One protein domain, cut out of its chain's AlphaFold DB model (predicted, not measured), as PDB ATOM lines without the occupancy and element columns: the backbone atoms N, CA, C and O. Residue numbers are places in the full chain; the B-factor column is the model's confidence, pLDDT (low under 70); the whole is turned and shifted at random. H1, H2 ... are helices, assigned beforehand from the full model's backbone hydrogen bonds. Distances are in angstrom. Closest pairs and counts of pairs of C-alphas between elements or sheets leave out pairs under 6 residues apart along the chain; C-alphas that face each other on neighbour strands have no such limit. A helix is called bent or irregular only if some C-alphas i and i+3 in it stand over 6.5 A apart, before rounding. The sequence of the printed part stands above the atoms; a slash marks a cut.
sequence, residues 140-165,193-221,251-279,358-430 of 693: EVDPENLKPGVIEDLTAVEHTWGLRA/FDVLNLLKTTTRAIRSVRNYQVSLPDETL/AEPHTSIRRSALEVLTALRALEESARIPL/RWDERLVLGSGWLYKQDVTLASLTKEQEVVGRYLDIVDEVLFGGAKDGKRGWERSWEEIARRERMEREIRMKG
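AT A GLANCE: This is residues 140 to 165, 193 to 221, 251 to 279 and 358 to 430 of the 693 residues of an uncharacterized protein of Dentipellis sp. KUC8613 (UniProt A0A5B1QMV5). Four helices, H1, H2, H3 and H5, make an up-and-down bundle, each running against the one before. H6 leaves one end as an arm, residues 418 to 430 sticking out, and short H4 packs on H2. The printed part has 157 residues, six named helices, H1 to H6, and no named strand: all helix, only just compact, close to loose (radius of gyration of the C-alphas 17.7 A), spanning 64 by 40 by 35 A.

IN THESE COORDINATES: H1, residues 143 to 160, 25.6 A, begins at C-alpha (265.733, 292.865, 426.032); it is only just irregular, C-alphas 145 and 148 being 6.8 A apart. H2 is residues 195 to 215, 30.6 A; H3 253 to 275, 32.6 A; H4 359 to 364; H5 381 to 399, 25.5 A. H6, 408 to 430, 32.8 A, ends at C-alpha (253.408, 270.447, 412.188).

HOW THE PARTS SIT: H1 and H2 touch, closest C-alphas Asp 153 and Ala 205, 4.9 A, at a shallow tilt of 25 degrees, opposite ways. H3 touches H2 (closest C-alphas Ala 261 and Ile 206, 6.6 A) and H5 (Ser 260 and Tyr 390, 5.4 A). H6 touches H1 at a steep tilt of 54 degrees, closest C-alphas Trp 409 and Ile 151, 6.1 A. Every O i to N i+4 pair is within hydrogen-bond range in H2 to H6, and 12 of 14 in H1.

THE WHOLE: Cuts after residues 165, 221 and 279 leave C-alpha gaps of 19.8, 13.5 and 26.0 A. H4 to H5 is a long link. Residues 358 to 370 are among those under pLDDT 70.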
ATOM      1  N   GLU A 140     260.747 299.412 429.854       60.41
ATOM      2  CA  GLU A 140     259.789 299.797 428.806       60.41
ATOM      3  C   GLU A 140     259.906 298.931 427.537       60.41
ATOM      4  O   GLU A 140     258.998 298.955 426.708       60.41
ATOM      5  N   VAL A 141     261.008 298.183 427.382       72.44
ATOM      6  CA  VAL A 141     261.349 297.396 426.186       72.44
ATOM      7  C   VAL A 141     261.884 296.022 426.597       72.44
ATOM      8  O   VAL A 141     262.696 295.935 427.518       72.44
ATOM      9  N   ASP A 142     261.439 294.969 425.908       75.19
ATOM     10  CA  ASP A 142     261.924 293.595 426.097       75.19
ATOM     11  C   ASP A 142     263.379 293.460 425.595       75.19
ATOM     12  O   ASP A 142     263.646 293.780 424.428       75.19
ATOM     13  N   PRO A 143     264.337 293.014 426.435       80.56
ATOM     14  CA  PRO A 143     265.733 292.865 426.032       80.56
ATOM     15  C   PRO A 143     265.939 291.871 424.879       80.56
ATOM     16  O   PRO A 143     266.847 292.080 424.074       80.56
ATOM     17  N   GLU A 144     265.116 290.824 424.748       79.62
ATOM     18  CA  GLU A 144     265.320 289.812 423.698       79.62
ATOM     19  C   GLU A 144     265.044 290.367 422.289       79.62
ATOM     20  O   GLU A 144     265.710 289.959 421.340       79.62
ATOM     21  N   ASN A 145     264.170 291.371 422.153       81.94
ATOM     22  CA  ASN A 145     263.921 292.043 420.869       81.94
ATOM     23  C   ASN A 145     265.061 292.982 420.449       81.94
ATOM     24  O   ASN A 145     265.284 293.190 419.258       81.94
ATOM     25  N   LEU A 146     265.780 293.575 421.407       83.94
ATOM     26  CA  LEU A 146     266.902 294.480 421.123       83.94
ATOM     27  C   LEU A 146     268.200 293.727 420.826       83.94
ATOM     28  O   LEU A 146     269.080 294.239 420.136       83.94
ATOM     29  N   LYS A 147     268.314 292.510 421.354       85.31
ATOM     30  CA  LYS A 147     269.488 291.651 421.246       85.31
ATOM     31  C   LYS A 147     269.982 291.421 419.806       85.31
ATOM     32  O   LYS A 147     271.172 291.642 419.598       85.31
ATOM     33  N   PRO A 148     269.155 291.033 418.811       86.56
ATOM     34  CA  PRO A 148     269.643 290.822 417.444       86.56
ATOM     35  C   PRO A 148     270.227 292.099 416.823       86.56
ATOM     36  O   PRO A 148     271.347 292.064 416.325       86.56
ATOM     37  N   GLY A 149     269.544 293.244 416.941       85.06
ATOM     38  CA  GLY A 149     270.032 294.505 416.364       85.06
ATOM     39  C   GLY A 149     271.338 295.003 416.994       85.06
ATOM     40  O   GLY A 149     272.185 295.569 416.314       85.06
ATOM     41  N   VAL A 150     271.551 294.751 418.290       89.81
ATOM     42  CA  VAL A 150     272.823 295.083 418.960       89.81
ATOM     43  C   VAL A 150     273.959 294.218 418.430       89.81
ATOM     44  O   VAL A 150     275.061 294.719 418.232       89.81
ATOM     45  N   ILE A 151     273.707 292.925 418.213       89.56
ATOM     46  CA  ILE A 151     274.720 292.011 417.681       89.56
ATOM     47  C   ILE A 151     275.090 292.412 416.249       89.56
ATOM     48  O   ILE A 151     276.274 292.450 415.936       89.56
ATOM     49  N   GLU A 152     274.109 292.770 415.420       89.69
ATOM     50  CA  GLU A 152     274.331 293.270 414.059       89.69
ATOM     51  C   GLU A 152     275.155 294.567 414.036       89.69
ATOM     52  O   GLU A 152     276.122 294.690 413.284       89.69
ATOM     53  N   ASP A 153     274.838 295.527 414.908       90.81
ATOM     54  CA  ASP A 153     275.626 296.756 415.005       90.81
ATOM     55  C   ASP A 153     277.072 296.464 415.475       90.81
ATOM     56  O   ASP A 153     278.021 297.094 415.004       90.81
ATOM     57  N   LEU A 154     277.274 295.505 416.393       91.81
ATOM     58  CA  LEU A 154     278.607 295.106 416.868       91.81
ATOM     59  C   LEU A 154     279.424 294.395 415.781       91.81
ATOM     60  O   LEU A 154     280.616 294.678 415.646       91.81
ATOM     61  N   THR A 155     278.807 293.517 414.987       89.81
ATOM     62  CA  THR A 155     279.481 292.840 413.867       89.81
ATOM     63  C   THR A 155     279.815 293.817 412.741       89.81
ATOM     64  O   THR A 155     280.903 293.735 412.169       89.81
ATOM     65  N   ALA A 156     278.949 294.798 412.469       90.00
ATOM     66  CA  ALA A 156     279.233 295.871 411.519       90.00
ATOM     67  C   ALA A 156     280.446 296.714 411.952       90.00
ATOM     68  O   ALA A 156     281.316 297.026 411.133       90.00
ATOM     69  N   VAL A 157     280.564 297.042 413.244       91.31
ATOM     70  CA  VAL A 157     281.749 297.736 413.777       91.31
ATOM     71  C   VAL A 157     282.996 296.856 413.686       91.31
ATOM     72  O   VAL A 157     284.045 297.324 413.254       91.31
ATOM     73  N   GLU A 158     282.903 295.573 414.026       90.06
ATOM     74  CA  GLU A 158     284.038 294.651 413.917       90.06
ATOM     75  C   GLU A 158     284.564 294.535 412.474       90.06
ATOM     76  O   GLU A 158     285.779 294.554 412.257       90.06
ATOM     77  N   HIS A 159     283.660 294.471 411.490       88.75
ATOM     78  CA  HIS A 159     284.007 294.395 410.072       88.75
ATOM     79  C   HIS A 159     284.595 295.712 409.545       88.75
ATOM     80  O   HIS A 159     285.639 295.705 408.896       88.75
ATOM     81  N   THR A 160     283.965 296.850 409.855       88.00
ATOM     82  CA  THR A 160     284.427 298.175 409.393       88.00
ATOM     83  C   THR A 160     285.790 298.566 409.965       88.00
ATOM     84  O   THR A 160     286.565 299.230 409.280       88.00
ATOM     85  N   TRP A 161     286.126 298.108 411.177       88.62
ATOM     86  CA  TRP A 161     287.444 298.311 411.792       88.62
ATOM     87  C   TRP A 161     288.448 297.185 411.523       88.62
ATOM     88  O   TRP A 161     289.574 297.255 412.019       88.62
ATOM     89  N   GLY A 162     288.085 296.151 410.757       82.62
ATOM     90  CA  GLY A 162     288.988 295.045 410.426       82.62
ATOM     91  C   GLY A 162     289.533 294.308 411.656       82.62
ATOM     92  O   GLY A 162     290.673 293.852 411.648       82.62
ATOM     93  N   LEU A 163     288.748 294.220 412.734       82.12
ATOM     94  CA  LEU A 163     289.179 293.674 414.032       82.12
ATOM     95  C   LEU A 163     289.095 292.137 414.114       82.12
ATOM     96  O   LEU A 163     289.437 291.547 415.141       82.12
ATOM     97  N   ARG A 164     288.661 291.474 413.036       73.12
ATOM     98  CA  ARG A 164     288.552 290.014 412.952       73.12
ATOM     99  C   ARG A 164     289.925 289.384 412.702       73.12
ATOM    100  O   ARG A 164     290.377 289.254 411.567       73.12
ATOM    101  N   ALA A 165     290.575 288.941 413.772       54.78
ATOM    102  CA  ALA A 165     291.797 288.149 413.694       54.78
ATOM    103  C   ALA A 165     291.461 286.682 413.355       54.78
ATOM    104  O   ALA A 165     291.151 285.902 414.250       54.78
ATOM    105  N   PHE A 193     287.902 304.451 401.590       73.75
ATOM    106  CA  PHE A 193     287.725 304.343 403.030       73.75
ATOM    107  C   PHE A 193     286.838 305.494 403.501       73.75
ATOM    108  O   PHE A 193     287.299 306.624 403.668       73.75
ATOM    109  N   ASP A 194     285.555 305.207 403.705       79.81
ATOM    110  CA  ASP A 194     284.604 306.216 404.155       79.81
ATOM    111  C   ASP A 194     284.662 306.411 405.681       79.81
ATOM    112  O   ASP A 194     284.068 305.665 406.470       79.81
ATOM    113  N   VAL A 195     285.378 307.462 406.094       82.31
ATOM    114  CA  VAL A 195     285.463 307.920 407.490       82.31
ATOM    115  C   VAL A 195     284.073 308.242 408.050       82.31
ATOM    116  O   VAL A 195     283.814 308.004 409.231       82.31
ATOM    117  N   LEU A 196     283.157 308.752 407.222       82.25
ATOM    118  CA  LEU A 196     281.813 309.118 407.649       82.25
ATOM    119  C   LEU A 196     281.016 307.881 408.050       82.25
ATOM    120  O   LEU A 196     280.452 307.833 409.145       82.25
ATOM    121  N   ASN A 197     281.003 306.866 407.188       84.25
ATOM    122  CA  ASN A 197     280.331 305.607 407.476       84.25
ATOM    123  C   ASN A 197     280.915 304.939 408.731       84.25
ATOM    124  O   ASN A 197     280.161 304.481 409.588       84.25
ATOM    125  N   LEU A 198     282.240 304.976 408.911       87.81
ATOM    126  CA  LEU A 198     282.914 304.475 410.114       87.81
ATOM    127  C   LEU A 198     282.439 305.176 411.403       87.81
ATOM    128  O   LEU A 198     282.204 304.533 412.432       87.81
ATOM    129  N   LEU A 199     282.282 306.503 411.368       86.56
ATOM    130  CA  LEU A 199     281.780 307.291 412.498       86.56
ATOM    131  C   LEU A 199     280.293 307.002 412.774       86.56
ATOM    132  O   LEU A 199     279.882 306.875 413.933       86.56
ATOM    133  N   LYS A 200     279.476 306.842 411.727       86.62
ATOM    134  CA  LYS A 200     278.051 306.493 411.860       86.62
ATOM    135  C   LYS A 200     277.870 305.107 412.475       86.62
ATOM    136  O   LYS A 200     277.153 304.966 413.467       86.62
ATOM    137  N   THR A 201     278.548 304.094 411.940       89.56
ATOM    138  CA  THR A 201     278.416 302.700 412.396       89.56
ATOM    139  C   THR A 201     278.845 302.545 413.855       89.56
ATOM    140  O   THR A 201     278.108 301.983 414.668       89.56
ATOM    141  N   THR A 202     279.981 303.133 414.240       89.69
ATOM    142  CA  THR A 202     280.487 303.085 415.623       89.69
ATOM    143  C   THR A 202     279.586 303.797 416.622       89.69
ATOM    144  O   THR A 202     279.276 303.252 417.686       89.69
ATOM    145  N   THR A 203     279.122 305.007 416.307       90.44
ATOM    146  CA  THR A 203     278.239 305.752 417.215       90.44
ATOM    147  C   THR A 203     276.855 305.112 417.323       90.44
ATOM    148  O   THR A 203     276.237 305.193 418.393       90.44
ATOM    149  N   ARG A 204     276.366 304.465 416.257       89.19
ATOM    150  CA  ARG A 204     275.138 303.657 416.261       89.19
ATOM    151  C   ARG A 204     275.276 302.464 417.204       89.19
ATOM    152  O   ARG A 204     274.444 302.329 418.103       89.19
ATOM    153  N   ALA A 205     276.368 301.708 417.102       91.94
ATOM    154  CA  ALA A 205     276.639 300.567 417.976       91.94
ATOM    155  C   ALA A 205     276.741 300.949 419.463       91.94
ATOM    156  O   ALA A 205     276.181 300.281 420.330       91.94
ATOM    157  N   ILE A 206     277.391 302.069 419.802       91.56
ATOM    158  CA  ILE A 206     277.455 302.546 421.200       91.56
ATOM    159  C   ILE A 206     276.048 302.813 421.759       91.56
ATOM    160  O   ILE A 206     275.760 302.534 422.927       91.56
ATOM    161  N   ARG A 207     275.146 303.350 420.931       88.62
ATOM    162  CA  ARG A 207     273.762 303.629 421.327       88.62
ATOM    163  C   ARG A 207     272.935 302.359 421.466       88.62
ATOM    164  O   ARG A 207     272.194 302.263 422.444       88.62
ATOM    165  N   SER A 208     273.051 301.398 420.552       90.19
ATOM    166  CA  SER A 208     272.327 300.128 420.672       90.19
ATOM    167  C   SER A 208     272.779 299.345 421.904       90.19
ATOM    168  O   SER A 208     271.928 298.948 422.699       90.19
ATOM    169  N   VAL A 209     274.088 299.266 422.170       90.50
ATOM    170  CA  VAL A 209     274.635 298.679 423.409       90.50
ATOM    171  C   VAL A 209     274.090 299.380 424.654       90.50
ATOM    172  O   VAL A 209     273.657 298.721 425.600       90.50
ATOM    173  N   ARG A 210     274.051 300.721 424.668       89.19
ATOM    174  CA  ARG A 210     273.465 301.485 425.782       89.19
ATOM    175  C   ARG A 210     271.982 301.161 425.974       89.19
ATOM    176  O   ARG A 210     271.553 300.979 427.110       89.19
ATOM    177  N   ASN A 211     271.202 301.123 424.896       87.88
ATOM    178  CA  ASN A 211     269.768 300.842 424.958       87.88
ATOM    179  C   ASN A 211     269.510 299.430 425.492       87.88
ATOM    180  O   ASN A 211     268.695 299.256 426.397       87.88
ATOM    181  N   TYR A 212     270.274 298.450 425.011       87.88
ATOM    182  CA  TYR A 212     270.223 297.081 425.504       87.88
ATOM    183  C   TYR A 212     270.590 296.996 426.988       87.88
ATOM    184  O   TYR A 212     269.837 296.437 427.781       87.88
ATOM    185  N   GLN A 213     271.668 297.660 427.411       86.44
ATOM    186  CA  GLN A 213     272.067 297.710 428.819       86.44
ATOM    187  C   GLN A 213     270.977 298.298 429.730       86.44
ATOM    188  O   GLN A 213     270.835 297.871 430.873       86.44
ATOM    189  N   VAL A 214     270.216 299.286 429.251       83.94
ATOM    190  CA  VAL A 214     269.109 299.888 430.012       83.94
ATOM    191  C   VAL A 214     267.891 298.957 430.080       83.94
ATOM    192  O   VAL A 214     267.174 298.996 431.080       83.94
ATOM    193  N   SER A 215     267.679 298.106 429.071       81.88
ATOM    194  CA  SER A 215     266.599 297.105 429.052       81.88
ATOM    195  C   SER A 215     266.864 295.847 429.892       81.88
ATOM    196  O   SER A 215     265.925 295.109 430.176       81.88
ATOM    197  N   LEU A 216     268.111 295.588 430.302       80.31
ATOM    198  CA  LEU A 216     268.453 294.374 431.048       80.31
ATOM    199  C   LEU A 216     267.989 294.434 432.516       80.31
ATOM    200  O   LEU A 216     268.296 295.416 433.203       80.31
ATOM    201  N   PRO A 217     267.346 293.367 433.038       69.38
ATOM    202  CA  PRO A 217     267.086 293.210 434.462       69.38
ATOM    203  C   PRO A 217     268.369 293.299 435.298       69.38
ATOM    204  O   PRO A 217     269.377 292.667 434.968       69.38
ATOM    205  N   ASP A 218     268.324 293.995 436.437       58.84
ATOM    206  CA  ASP A 218     269.459 294.041 437.374       58.84
ATOM    207  C   ASP A 218     269.891 292.620 437.848       58.84
ATOM    208  O   ASP A 218     271.065 292.412 438.153       58.84
ATOM    209  N   GLU A 219     269.000 291.611 437.811       52.09
ATOM    210  CA  GLU A 219     269.281 290.206 438.185       52.09
ATOM    211  C   GLU A 219     269.995 289.358 437.110       52.09
ATOM    212  O   GLU A 219     270.787 288.467 437.442       52.09
ATOM    213  N   THR A 220     269.782 289.617 435.813       52.41
ATOM    214  CA  THR A 220     270.460 288.862 434.731       52.41
ATOM    215  C   THR A 220     271.983 289.020 434.781       52.41
ATOM    216  O   THR A 220     272.731 288.117 434.407       52.41
ATOM    217  N   LEU A 221     272.452 290.131 435.347       50.03
ATOM    218  CA  LEU A 221     273.867 290.452 435.521       50.03
ATOM    219  C   LEU A 221     274.499 289.729 436.723       50.03
ATOM    220  O   LEU A 221     275.707 289.481 436.741       50.03
ATOM    221  N   ALA A 251     285.235 298.688 439.347       49.09
ATOM    222  CA  ALA A 251     284.948 297.278 439.044       49.09
ATOM    223  C   ALA A 251     283.459 296.979 438.783       49.09
ATOM    224  O   ALA A 251     283.069 295.825 438.598       49.09
ATOM    225  N   GLU A 252     282.601 298.002 438.769       70.62
ATOM    226  CA  GLU A 252     281.224 297.846 438.310       70.62
ATOM    227  C   GLU A 252     281.230 297.696 436.776       70.62
ATOM    228  O   GLU A 252     281.583 298.650 436.079       70.62
ATOM    229  N   PRO A 253     280.835 296.541 436.211       75.88
ATOM    230  CA  PRO A 253     281.005 296.236 434.785       75.88
ATOM    231  C   PRO A 253     280.265 297.229 433.878       75.88
ATOM    232  O   PRO A 253     280.714 297.563 432.783       75.88
ATOM    233  N   HIS A 254     279.168 297.800 434.378       76.75
ATOM    234  CA  HIS A 254     278.431 298.850 433.688       76.75
ATOM    235  C   HIS A 254     279.203 300.176 433.613       76.75
ATOM    236  O   HIS A 254     279.070 300.918 432.640       76.75
ATOM    237  N   THR A 255     280.014 300.488 434.627       84.69
ATOM    238  CA  THR A 255     280.889 301.667 434.612       84.69
ATOM    239  C   THR A 255     282.060 301.472 433.661       84.69
ATOM    240  O   THR A 255     282.467 302.444 433.032       84.69
ATOM    241  N   SER A 256     282.539 300.233 433.499       85.62
ATOM    242  CA  SER A 256     283.574 299.888 432.523       85.62
ATOM    243  C   SER A 256     283.089 300.129 431.097       85.62
ATOM    244  O   SER A 256     283.751 300.878 430.388       85.62
ATOM    245  N   ILE A 257     281.898 299.629 430.721       90.00
ATOM    246  CA  ILE A 257     281.290 299.898 429.400       90.00
ATOM    247  C   ILE A 257     281.114 301.404 429.167       90.00
ATOM    248  O   ILE A 257     281.433 301.920 428.101       90.00
ATOM    249  N   ARG A 258     280.606 302.145 430.161       90.31
ATOM    250  CA  ARG A 258     280.404 303.597 430.014       90.31
ATOM    251  C   ARG A 258     281.722 304.351 429.863       90.31
ATOM    252  O   ARG A 258     281.787 305.289 429.077       90.31
ATOM    253  N   ARG A 259     282.755 303.967 430.617       91.50
ATOM    254  CA  ARG A 259     284.085 304.583 430.531       91.50
ATOM    255  C   ARG A 259     284.710 304.313 429.166       91.50
ATOM    256  O   ARG A 259     285.126 305.267 428.519       91.50
ATOM    257  N   SER A 260     284.708 303.062 428.708       92.12
ATOM    258  CA  SER A 260     285.262 302.702 427.401       92.12
ATOM    259  C   SER A 260     284.477 303.328 426.245       92.12
ATOM    260  O   SER A 260     285.087 303.811 425.299       92.12
ATOM    261  N   ALA A 261     283.148 303.444 426.345       92.50
ATOM    262  CA  ALA A 261     282.348 304.173 425.357       92.50
ATOM    263  C   ALA A 261     282.752 305.655 425.256       92.50
ATOM    264  O   ALA A 261     282.845 306.199 424.158       92.50
ATOM    265  N   LEU A 262     283.010 306.324 426.385       93.69
ATOM    266  CA  LEU A 262     283.473 307.717 426.387       93.69
ATOM    267  C   LEU A 262     284.891 307.860 425.819       93.69
ATOM    268  O   LEU A 262     285.169 308.850 425.139       93.69
ATOM    269  N   GLU A 263     285.772 306.885 426.059       92.81
ATOM    270  CA  GLU A 263     287.098 306.826 425.427       92.81
ATOM    271  C   GLU A 263     286.976 306.712 423.902       92.81
ATOM    272  O   GLU A 263     287.591 307.508 423.192       92.81
ATOM    273  N   VAL A 264     286.119 305.811 423.402       91.44
ATOM    274  CA  VAL A 264     285.837 305.678 421.963       91.44
ATOM    275  C   VAL A 264     285.289 306.982 421.398       91.44
ATOM    276  O   VAL A 264     285.841 307.494 420.435       91.44
ATOM    277  N   LEU A 265     284.264 307.583 422.008       91.62
ATOM    278  CA  LEU A 265     283.689 308.843 421.515       91.62
ATOM    279  C   LEU A 265     284.707 309.993 421.491       91.62
ATOM    280  O   LEU A 265     284.648 310.850 420.613       91.62
ATOM    281  N   THR A 266     285.654 310.009 422.430       90.38
ATOM    282  CA  THR A 266     286.746 310.991 422.441       90.38
ATOM    283  C   THR A 266     287.722 310.744 421.289       90.38
ATOM    284  O   THR A 266     288.117 311.692 420.614       90.38
ATOM    285  N   ALA A 267     288.076 309.481 421.030       88.56
ATOM    286  CA  ALA A 267     288.931 309.101 419.909       88.56
ATOM    287  C   ALA A 267     288.265 309.387 418.552       88.56
ATOM    288  O   ALA A 267     288.884 310.000 417.689       88.56
ATOM    289  N   LEU A 268     286.983 309.042 418.390       88.50
ATOM    290  CA  LEU A 268     286.207 309.322 417.177       88.50
ATOM    291  C   LEU A 268     286.082 310.825 416.912       88.50
ATOM    292  O   LEU A 268     286.155 311.249 415.764       88.50
ATOM    293  N   ARG A 269     285.945 311.642 417.962       87.56
ATOM    294  CA  ARG A 269     285.946 313.101 417.823       87.56
ATOM    295  C   ARG A 269     287.289 313.632 417.324       87.56
ATOM    296  O   ARG A 269     287.312 314.470 416.431       87.56
ATOM    297  N   ALA A 270     288.399 313.149 417.879       85.81
ATOM    298  CA  ALA A 270     289.729 313.541 417.417       85.81
ATOM    299  C   ALA A 270     289.983 313.093 415.966       85.81
ATOM    300  O   ALA A 270     290.534 313.857 415.172       85.81
ATOM    301  N   LEU A 271     289.531 311.884 415.612       85.88
ATOM    302  CA  LEU A 271     289.577 311.361 414.251       85.88
ATOM    303  C   LEU A 271     288.798 312.261 413.292       85.88
ATOM    304  O   LEU A 271     289.363 312.718 412.301       85.88
ATOM    305  N   GLU A 272     287.544 312.566 413.617       87.06
ATOM    306  CA  GLU A 272     286.696 313.452 412.827       87.06
ATOM    307  C   GLU A 272     287.356 314.826 412.623       87.06
ATOM    308  O   GLU A 272     287.499 315.281 411.491       87.06
ATOM    309  N   GLU A 273     287.841 315.462 413.694       84.12
ATOM    310  CA  GLU A 273     288.520 316.761 413.621       84.12
ATOM    311  C   GLU A 273     289.785 316.718 412.737       84.12
ATOM    312  O   GLU A 273     290.075 317.690 412.039       84.12
ATOM    313  N   SER A 274     290.518 315.600 412.720       82.50
ATOM    314  CA  SER A 274     291.732 315.424 411.902       82.50
ATOM    315  C   SER A 274     291.464 315.078 410.428       82.50
ATOM    316  O   SER A 274     292.269 315.416 409.546       82.50
ATOM    317  N   ALA A 275     290.335 314.411 410.170       81.56
ATOM    318  CA  ALA A 275     289.903 313.956 408.854       81.56
ATOM    319  C   ALA A 275     289.111 315.023 408.085       81.56
ATOM    320  O   ALA A 275     288.939 314.887 406.878       81.56
ATOM    321  N   ARG A 276     288.659 316.098 408.743       80.62
ATOM    322  CA  ARG A 276     288.044 317.251 408.072       80.62
ATOM    323  C   ARG A 276     289.067 318.007 407.219       80.62
ATOM    324  O   ARG A 276     290.193 318.277 407.650       80.62
ATOM    325  N   ILE A 277     288.655 318.395 406.015       73.94
ATOM    326  CA  ILE A 277     289.393 319.333 405.169       73.94
ATOM    327  C   ILE A 277     289.178 320.756 405.721       73.94
ATOM    328  O   ILE A 277     288.037 321.129 406.021       73.94
ATOM    329  N   PRO A 278     290.237 321.566 405.921       71.50
ATOM    330  CA  PRO A 278     290.081 322.944 406.376       71.50
ATOM    331  C   PRO A 278     289.214 323.761 405.407       71.50
ATOM    332  O   PRO A 278     289.410 323.696 404.203       71.50
ATOM    333  N   LEU A 279     288.337 324.635 405.921       58.75
ATOM    334  CA  LEU A 279     287.528 325.569 405.104       58.75
ATOM    335  C   LEU A 279     288.353 326.556 404.252       58.75
ATOM    336  O   LEU A 279     287.785 327.376 403.543       58.75
ATOM    337  N   ARG A 358     267.433 311.200 413.218       45.69
ATOM    338  CA  ARG A 358     267.891 311.439 414.573       45.69
ATOM    339  C   ARG A 358     268.948 312.537 414.580       45.69
ATOM    340  O   ARG A 358     269.666 312.777 413.622       45.69
ATOM    341  N   TRP A 359     269.185 313.076 415.765       42.62
ATOM    342  CA  TRP A 359     270.343 313.914 416.089       42.62
ATOM    343  C   TRP A 359     271.702 313.362 415.583       42.62
ATOM    344  O   TRP A 359     272.664 314.115 415.516       42.62
ATOM    345  N   ASP A 360     271.745 312.072 415.240       42.81
ATOM    346  CA  ASP A 360     272.748 311.325 414.471       42.81
ATOM    347  C   ASP A 360     273.187 312.031 413.176       42.81
ATOM    348  O   ASP A 360     274.372 312.265 412.956       42.81
ATOM    349  N   GLU A 361     272.229 312.498 412.378       47.97
ATOM    350  CA  GLU A 361     272.519 313.240 411.159       47.97
ATOM    351  C   GLU A 361     272.935 314.667 411.453       47.97
ATOM    352  O   GLU A 361     273.842 315.187 410.834       47.97
ATOM    353  N   ARG A 362     272.402 315.305 412.492       49.19
ATOM    354  CA  ARG A 362     272.902 316.628 412.899       49.19
ATOM    355  C   ARG A 362     274.338 316.612 413.425       49.19
ATOM    356  O   ARG A 362     274.993 317.649 413.366       49.19
ATOM    357  N   LEU A 363     274.810 315.481 413.949       45.72
ATOM    358  CA  LEU A 363     276.178 315.315 414.446       45.72
ATOM    359  C   LEU A 363     277.169 314.929 413.341       45.72
ATOM    360  O   LEU A 363     278.348 315.222 413.495       45.72
ATOM    361  N   VAL A 364     276.697 314.293 412.263       48.22
ATOM    362  CA  VAL A 364     277.558 313.700 411.223       48.22
ATOM    363  C   VAL A 364     277.327 314.303 409.819       48.22
ATOM    364  O   VAL A 364     278.272 314.430 409.046       48.22
ATOM    365  N   LEU A 365     276.106 314.748 409.504       44.19
ATOM    366  CA  LEU A 365     275.669 315.416 408.259       44.19
ATOM    367  C   LEU A 365     275.309 316.908 408.435       44.19
ATOM    368  O   LEU A 365     275.356 317.670 407.475       44.19
ATOM    369  N   GLY A 366     275.008 317.378 409.654       44.31
ATOM    370  CA  GLY A 366     274.623 318.772 409.962       44.31
ATOM    371  C   GLY A 366     275.751 319.796 409.810       44.31
ATOM    372  O   GLY A 366     275.662 320.940 410.259       44.31
ATOM    373  N   SER A 367     276.845 319.365 409.211       51.03
ATOM    374  CA  SER A 367     278.087 320.075 409.119       51.03
ATOM    375  C   SER A 367     278.643 319.677 407.757       51.03
ATOM    376  O   SER A 367     279.183 318.585 407.636       51.03
ATOM    377  N   GLY A 368     278.394 320.494 406.726       56.00
ATOM    378  CA  GLY A 368     278.801 320.272 405.329       56.00
ATOM    379  C   GLY A 368     280.321 320.284 405.144       56.00
ATOM    380  O   GLY A 368     280.871 321.098 404.403       56.00
ATOM    381  N   TRP A 369     281.010 319.433 405.899       61.72
ATOM    382  CA  TRP A 369     282.447 319.278 405.885       61.72
ATOM    383  C   TRP A 369     282.825 318.201 404.887       61.72
ATOM    384  O   TRP A 369     282.256 317.111 404.894       61.72
ATOM    385  N   LEU A 370     283.808 318.511 404.053       68.81
ATOM    386  CA  LEU A 370     284.437 317.545 403.182       68.81
ATOM    387  C   LEU A 370     285.472 316.774 404.012       68.81
ATOM    388  O   LEU A 370     286.258 317.369 404.759       68.81
ATOM    389  N   TYR A 371     285.440 315.450 403.916       77.06
ATOM    390  CA  TYR A 371     286.393 314.574 404.589       77.06
ATOM    391  C   TYR A 371     287.530 314.227 403.637       77.06
ATOM    392  O   TYR A 371     287.348 314.128 402.424       77.06
ATOM    393  N   LYS A 372     288.717 314.037 404.197       77.31
ATOM    394  CA  LYS A 372     289.872 313.575 403.444       77.31
ATOM    395  C   LYS A 372     289.676 312.121 403.011       77.31
ATOM    396  O   LYS A 372     289.442 311.254 403.849       77.31
ATOM    397  N   GLN A 373     289.834 311.861 401.716       73.00
ATOM    398  CA  GLN A 373     289.761 310.515 401.127       73.00
ATOM    399  C   GLN A 373     291.083 309.728 401.234       73.00
ATOM    400  O   GLN A 373     291.127 308.551 400.888       73.00
ATOM    401  N   ASP A 374     292.172 310.349 401.703       73.75
ATOM    402  CA  ASP A 374     293.492 309.714 401.845       73.75
ATOM    403  C   ASP A 374     293.685 308.978 403.185       73.75
ATOM    404  O   ASP A 374     294.736 308.374 403.430       73.75
ATOM    405  N   VAL A 375     292.675 308.997 404.059       78.06
ATOM    406  CA  VAL A 375     292.693 308.260 405.325       78.06
ATOM    407  C   VAL A 375     292.548 306.772 405.028       78.06
ATOM    408  O   VAL A 375     291.646 306.354 404.316       78.06
ATOM    409  N   THR A 376     293.430 305.947 405.588       80.88
ATOM    410  CA  THR A 376     293.368 304.489 405.428       80.88
ATOM    411  C   THR A 376     293.251 303.829 406.789       80.88
ATOM    412  O   THR A 376     293.752 304.342 407.783       80.88
ATOM    413  N   LEU A 377     292.655 302.638 406.854       78.94
ATOM    414  CA  LEU A 377     292.545 301.891 408.113       78.94
ATOM    415  C   LEU A 377     293.919 301.627 408.768       78.94
ATOM    416  O   LEU A 377     294.035 301.594 409.990       78.94
ATOM    417  N   ALA A 378     294.984 301.536 407.963       79.56
ATOM    418  CA  ALA A 378     296.359 301.394 408.437       79.56
ATOM    419  C   ALA A 378     296.894 302.632 409.186       79.56
ATOM    420  O   ALA A 378     297.796 302.492 410.014       79.56
ATOM    421  N   SER A 379     296.364 303.837 408.931       81.69
ATOM    422  CA  SER A 379     296.752 305.043 409.673       81.69
ATOM    423  C   SER A 379     296.016 305.190 411.011       81.69
ATOM    424  O   SER A 379     296.474 305.953 411.862       81.69
ATOM    425  N   LEU A 380     294.946 304.418 411.239       85.12
ATOM    426  CA  LEU A 380     294.036 304.528 412.389       85.12
ATOM    427  C   LEU A 380     294.279 303.483 413.487       85.12
ATOM    428  O   LEU A 380     293.352 303.005 414.137       85.12
ATOM    429  N   THR A 381     295.539 303.105 413.708       85.69
ATOM    430  CA  THR A 381     295.902 302.050 414.677       85.69
ATOM    431  C   THR A 381     295.493 302.373 416.117       85.69
ATOM    432  O   THR A 381     295.106 301.478 416.865       85.69
ATOM    433  N   LYS A 382     295.534 303.653 416.513       88.44
ATOM    434  CA  LYS A 382     295.176 304.088 417.873       88.44
ATOM    435  C   LYS A 382     293.675 303.989 418.104       88.44
ATOM    436  O   LYS A 382     293.231 303.498 419.138       88.44
ATOM    437  N   GLU A 383     292.895 304.461 417.142       91.06
ATOM    438  CA  GLU A 383     291.441 304.424 417.165       91.06
ATOM    439  C   GLU A 383     290.953 302.974 417.091       91.06
ATOM    440  O   GLU A 383     290.093 302.583 417.878       91.06
ATOM    441  N   GLN A 384     291.581 302.155 416.241       90.31
ATOM    442  CA  GLN A 384     291.320 300.722 416.130       90.31
ATOM    443  C   GLN A 384     291.562 299.995 417.461       90.31
ATOM    444  O   GLN A 384     290.726 299.197 417.882       90.31
ATOM    445  N   GLU A 385     292.654 300.300 418.170       91.81
ATOM    446  CA  GLU A 385     292.932 299.725 419.492       91.81
ATOM    447  C   GLU A 385     291.873 300.132 420.531       91.81
ATOM    448  O   GLU A 385     291.420 299.306 421.327       91.81
ATOM    449  N   VAL A 386     291.450 301.400 420.539       92.94
ATOM    450  CA  VAL A 386     290.424 301.899 421.473       92.94
ATOM    451  C   VAL A 386     289.064 301.245 421.198       92.94
ATOM    452  O   VAL A 386     288.396 300.809 422.139       92.94
ATOM    453  N   VAL A 387     288.668 301.133 419.926       92.31
ATOM    454  CA  VAL A 387     287.422 300.468 419.512       92.31
ATOM    455  C   VAL A 387     287.476 298.971 419.815       92.31
ATOM    456  O   VAL A 387     286.523 298.440 420.382       92.31
ATOM    457  N   GLY A 388     288.601 298.306 419.541       90.94
ATOM    458  CA  GLY A 388     288.818 296.899 419.886       90.94
ATOM    459  C   GLY A 388     288.672 296.637 421.384       90.94
ATOM    460  O   GLY A 388     287.886 295.782 421.784       90.94
ATOM    461  N   ARG A 389     289.313 297.454 422.232       92.12
ATOM    462  CA  ARG A 389     289.161 297.355 423.695       92.12
ATOM    463  C   ARG A 389     287.716 297.553 424.152       92.12
ATOM    464  O   ARG A 389     287.266 296.871 425.069       92.12
ATOM    465  N   TYR A 390     286.981 298.487 423.547       94.06
ATOM    466  CA  TYR A 390     285.561 298.683 423.851       94.06
ATOM    467  C   TYR A 390     284.731 297.445 423.499       94.06
ATOM    468  O   TYR A 390     283.960 296.976 424.337       94.06
ATOM    469  N   LEU A 391     284.925 296.905 422.296       92.81
ATOM    470  CA  LEU A 391     284.271 295.690 421.822       92.81
ATOM    471  C   LEU A 391     284.557 294.491 422.737       92.81
ATOM    472  O   LEU A 391     283.628 293.779 423.105       92.81
ATOM    473  N   ASP A 392     285.798 294.311 423.184       90.88
ATOM    474  CA  ASP A 392     286.167 293.223 424.098       90.88
ATOM    475  C   ASP A 392     285.478 293.357 425.466       90.88
ATOM    476  O   ASP A 392     284.937 292.381 425.988       90.88
ATOM    477  N   ILE A 393     285.414 294.574 426.022       91.00
ATOM    478  CA  ILE A 393     284.703 294.848 427.285       91.00
ATOM    479  C   ILE A 393     283.200 294.574 427.137       91.00
ATOM    480  O   ILE A 393     282.572 294.029 428.047       91.00
ATOM    481  N   VAL A 394     282.606 294.971 426.010       90.88
ATOM    482  CA  VAL A 394     281.191 294.720 425.711       90.88
ATOM    483  C   VAL A 394     280.923 293.219 425.597       90.88
ATOM    484  O   VAL A 394     279.955 292.739 426.192       90.88
ATOM    485  N   ASP A 395     281.792 292.474 424.910       89.88
ATOM    486  CA  ASP A 395     281.677 291.019 424.777       89.88
ATOM    487  C   ASP A 395     281.760 290.320 426.135       89.88
ATOM    488  O   ASP A 395     280.920 289.484 426.477       89.88
ATOM    489  N   GLU A 396     282.757 290.691 426.941       88.75
ATOM    490  CA  GLU A 396     282.995 290.119 428.264       88.75
ATOM    491  C   GLU A 396     281.799 290.344 429.194       88.75
ATOM    492  O   GLU A 396     281.311 289.404 429.830       88.75
ATOM    493  N   VAL A 397     281.296 291.580 429.249       87.19
ATOM    494  CA  VAL A 397     280.260 291.980 430.205       87.19
ATOM    495  C   VAL A 397     278.862 291.527 429.787       87.19
ATOM    496  O   VAL A 397     278.092 291.113 430.654       87.19
ATOM    497  N   LEU A 398     278.507 291.632 428.503       86.38
ATOM    498  CA  LEU A 398     277.137 291.374 428.037       86.38
ATOM    499  C   LEU A 398     276.945 289.970 427.460       86.38
ATOM    500  O   LEU A 398     275.845 289.432 427.550       86.38
ATOM    501  N   PHE A 399     277.993 289.358 426.904       85.94
ATOM    502  CA  PHE A 399     277.890 288.080 426.191       85.94
ATOM    503  C   PHE A 399     278.779 286.971 426.784       85.94
ATOM    504  O   PHE A 399     278.834 285.847 426.275       85.94
ATOM    505  N   GLY A 400     279.436 287.244 427.917       79.31
ATOM    506  CA  GLY A 400     280.261 286.276 428.640       79.31
ATOM    507  C   GLY A 400     281.605 285.976 427.974       79.31
ATOM    508  O   GLY A 400     282.176 284.914 428.250       79.31
ATOM    509  N   GLY A 401     282.071 286.888 427.115       82.19
ATOM    510  CA  GLY A 401     283.394 286.907 426.496       82.19
ATOM    511  C   GLY A 401     283.633 285.852 425.419       82.19
ATOM    512  O   GLY A 401     282.812 284.954 425.169       82.19
ATOM    513  N   ALA A 402     284.817 285.947 424.815       80.19
ATOM    514  CA  ALA A 402     285.273 285.008 423.808       80.19
ATOM    515  C   ALA A 402     285.482 283.614 424.422       80.19
ATOM    516  O   ALA A 402     286.213 283.439 425.399       80.19
ATOM    517  N   LYS A 403     284.831 282.603 423.839       74.44
ATOM    518  CA  LYS A 403     285.006 281.187 424.192       74.44
ATOM    519  C   LYS A 403     285.191 280.396 422.906       74.44
ATOM    520  O   LYS A 403     284.513 280.667 421.919       74.44
ATOM    521  N   ASP A 404     286.124 279.449 422.921       68.00
ATOM    522  CA  ASP A 404     286.433 278.585 421.772       68.00
ATOM    523  C   ASP A 404     286.815 279.359 420.492       68.00
ATOM    524  O   ASP A 404     286.490 278.951 419.382       68.00
ATOM    525  N   GLY A 405     287.487 280.509 420.644       71.81
ATOM    526  CA  GLY A 405     287.930 281.345 419.519       71.81
ATOM    527  C   GLY A 405     286.824 282.158 418.833       71.81
ATOM    528  O   GLY A 405     287.117 282.845 417.862       71.81
ATOM    529  N   LYS A 406     285.582 282.115 419.336       77.81
ATOM    530  CA  LYS A 406     284.458 282.939 418.866       77.81
ATOM    531  C   LYS A 406     284.073 283.975 419.911       77.81
ATOM    532  O   LYS A 406     284.084 283.672 421.111       77.81
ATOM    533  N   ARG A 407     283.677 285.169 419.467       82.81
ATOM    534  CA  ARG A 407     283.149 286.199 420.375       82.81
ATOM    535  C   ARG A 407     281.820 285.736 420.984       82.81
ATOM    536  O   ARG A 407     281.084 284.931 420.406       82.81
ATOM    537  N   GLY A 408     281.517 286.188 422.195       80.19
ATOM    538  CA  GLY A 408     280.294 285.846 422.919       80.19
ATOM    539  C   GLY A 408     279.022 286.205 422.150       80.19
ATOM    540  O   GLY A 408     278.083 285.403 422.117       80.19
ATOM    541  N   TRP A 409     278.992 287.360 421.480       84.31
ATOM    542  CA  TRP A 409     277.837 287.747 420.662       84.31
ATOM    543  C   TRP A 409     277.645 286.882 419.414       84.31
ATOM    544  O   TRP A 409     276.502 286.612 419.055       84.31
ATOM    545  N   GLU A 410     278.710 286.364 418.792       83.00
ATOM    546  CA  GLU A 410     278.593 285.431 417.657       83.00
ATOM    547  C   GLU A 410     277.940 284.114 418.097       83.00
ATOM    548  O   GLU A 410     277.062 283.580 417.421       83.00
ATOM    549  N   ARG A 411     278.301 283.613 419.285       83.38
ATOM    550  CA  ARG A 411     277.658 282.424 419.871       83.38
ATOM    551  C   ARG A 411     276.187 282.681 420.174       83.38
ATOM    552  O   ARG A 411     275.347 281.812 419.938       83.38
ATOM    553  N   SER A 412     275.876 283.875 420.673       80.50
ATOM    554  CA  SER A 412     274.494 284.280 420.902       80.50
ATOM    555  C   SER A 412     273.706 284.400 419.596       80.50
ATOM    556  O   SER A 412     272.530 284.046 419.582       80.50
ATOM    557  N   TRP A 413     274.328 284.866 418.511       81.44
ATOM    558  CA  TRP A 413     273.720 284.901 417.182       81.44
ATOM    559  C   TRP A 413     273.432 283.493 416.662       81.44
ATOM    560  O   TRP A 413     272.322 283.206 416.229       81.44
ATOM    561  N   GLU A 414     274.395 282.576 416.785       82.06
ATOM    562  CA  GLU A 414     274.203 281.167 416.426       82.06
ATOM    563  C   GLU A 414     273.099 280.505 417.258       82.06
ATOM    564  O   GLU A 414     272.392 279.631 416.760       82.06
ATOM    565  N   GLU A 415     272.936 280.890 418.525       81.81
ATOM    566  CA  GLU A 415     271.842 280.408 419.365       81.81
ATOM    567  C   GLU A 415     270.480 280.931 418.921       81.81
ATOM    568  O   GLU A 415     269.546 280.133 418.818       81.81
ATOM    569  N   ILE A 416     270.379 282.222 418.602       81.81
ATOM    570  CA  ILE A 416     269.165 282.827 418.044       81.81
ATOM    571  C   ILE A 416     268.818 282.150 416.711       81.81
ATOM    572  O   ILE A 416     267.721 281.618 416.566       81.81
ATOM    573  N   ALA A 417     269.779 282.033 415.792       79.75
ATOM    574  CA  ALA A 417     269.584 281.396 414.491       79.75
ATOM    575  C   ALA A 417     269.242 279.898 414.598       79.75
ATOM    576  O   ALA A 417     268.489 279.358 413.785       79.75
ATOM    577  N   ARG A 418     269.783 279.187 415.599       82.94
ATOM    578  CA  ARG A 418     269.442 277.780 415.871       82.94
ATOM    579  C   ARG A 418     268.038 277.644 416.443       82.94
ATOM    580  O   ARG A 418     267.339 276.712 416.055       82.94
ATOM    581  N   ARG A 419     267.644 278.539 417.351       81.12
ATOM    582  CA  ARG A 419     266.287 278.595 417.908       81.12
ATOM    583  C   ARG A 419     265.277 278.841 416.792       81.12
ATOM    584  O   ARG A 419     264.358 278.050 416.643       81.12
ATOM    585  N   GLU A 420     265.544 279.821 415.940       80.88
ATOM    586  CA  GLU A 420     264.717 280.147 414.779       80.88
ATOM    587  C   GLU A 420     264.667 278.992 413.757       80.88
ATOM    588  O   GLU A 420     263.617 278.661 413.216       80.88
ATOM    589  N   ARG A 421     265.789 278.291 413.520       82.56
ATOM    590  CA  ARG A 421     265.805 277.087 412.670       82.56
ATOM    591  C   ARG A 421     264.993 275.942 413.273       82.56
ATOM    592  O   ARG A 421     264.295 275.257 412.532       82.56
ATOM    593  N   MET A 422     265.103 275.715 414.580       77.00
ATOM    594  CA  MET A 422     264.327 274.694 415.284       77.00
ATOM    595  C   MET A 422     262.835 275.026 415.238       77.00
ATOM    596  O   MET A 422     262.037 274.141 414.965       77.00
ATOM    597  N   GLU A 423     262.469 276.291 415.423       76.75
ATOM    598  CA  GLU A 423     261.102 276.790 415.270       76.75
ATOM    599  C   GLU A 423     260.584 276.560 413.842       76.75
ATOM    600  O   GLU A 423     259.525 275.960 413.654       76.75
ATOM    601  N   ARG A 424     261.388 276.883 412.819       78.75
ATOM    602  CA  ARG A 424     261.078 276.563 411.416       78.75
ATOM    603  C   ARG A 424     260.923 275.058 411.175       78.75
ATOM    604  O   ARG A 424     260.022 274.647 410.448       78.75
ATOM    605  N   GLU A 425     261.756 274.218 411.782       78.75
ATOM    606  CA  GLU A 425     261.670 272.758 411.650       78.75
ATOM    607  C   GLU A 425     260.436 272.177 412.361       78.75
ATOM    608  O   GLU A 425     259.781 271.281 411.821       78.75
ATOM    609  N   ILE A 426     260.083 272.698 413.539       73.44
ATOM    610  CA  ILE A 426     258.856 272.352 414.270       73.44
ATOM    611  C   ILE A 426     257.638 272.732 413.426       73.44
ATOM    612  O   ILE A 426     256.774 271.886 413.192       73.44
ATOM    613  N   ARG A 427     257.629 273.937 412.854       67.75
ATOM    614  CA  ARG A 427     256.592 274.419 411.934       67.75
ATOM    615  C   ARG A 427     256.465 273.549 410.677       67.75
ATOM    616  O   ARG A 427     255.363 273.218 410.239       67.75
ATOM    617  N   MET A 428     257.585 273.094 410.108       69.56
ATOM    618  CA  MET A 428     257.588 272.166 408.965       69.56
ATOM    619  C   MET A 428     257.101 270.756 409.331       69.56
ATOM    620  O   MET A 428     256.514 270.072 408.488       69.56
ATOM    621  N   LYS A 429     257.325 270.306 410.572       71.00
ATOM    622  CA  LYS A 429     256.824 269.021 411.084       71.00
ATOM    623  C   LYS A 429     255.336 269.082 411.436       71.00
ATOM    624  O   LYS A 429     254.635 268.118 411.132       71.00
ATOM    625  N   GLY A 430     254.838 270.206 411.956       54.16
ATOM    626  CA  GLY A 430     253.408 270.447 412.188       54.16
ATOM    627  C   GLY A 430     252.578 270.334 410.904       54.16
ATOM    628  O   GLY A 430     251.527 269.697 410.889       54.16
TER     629      GLY A 430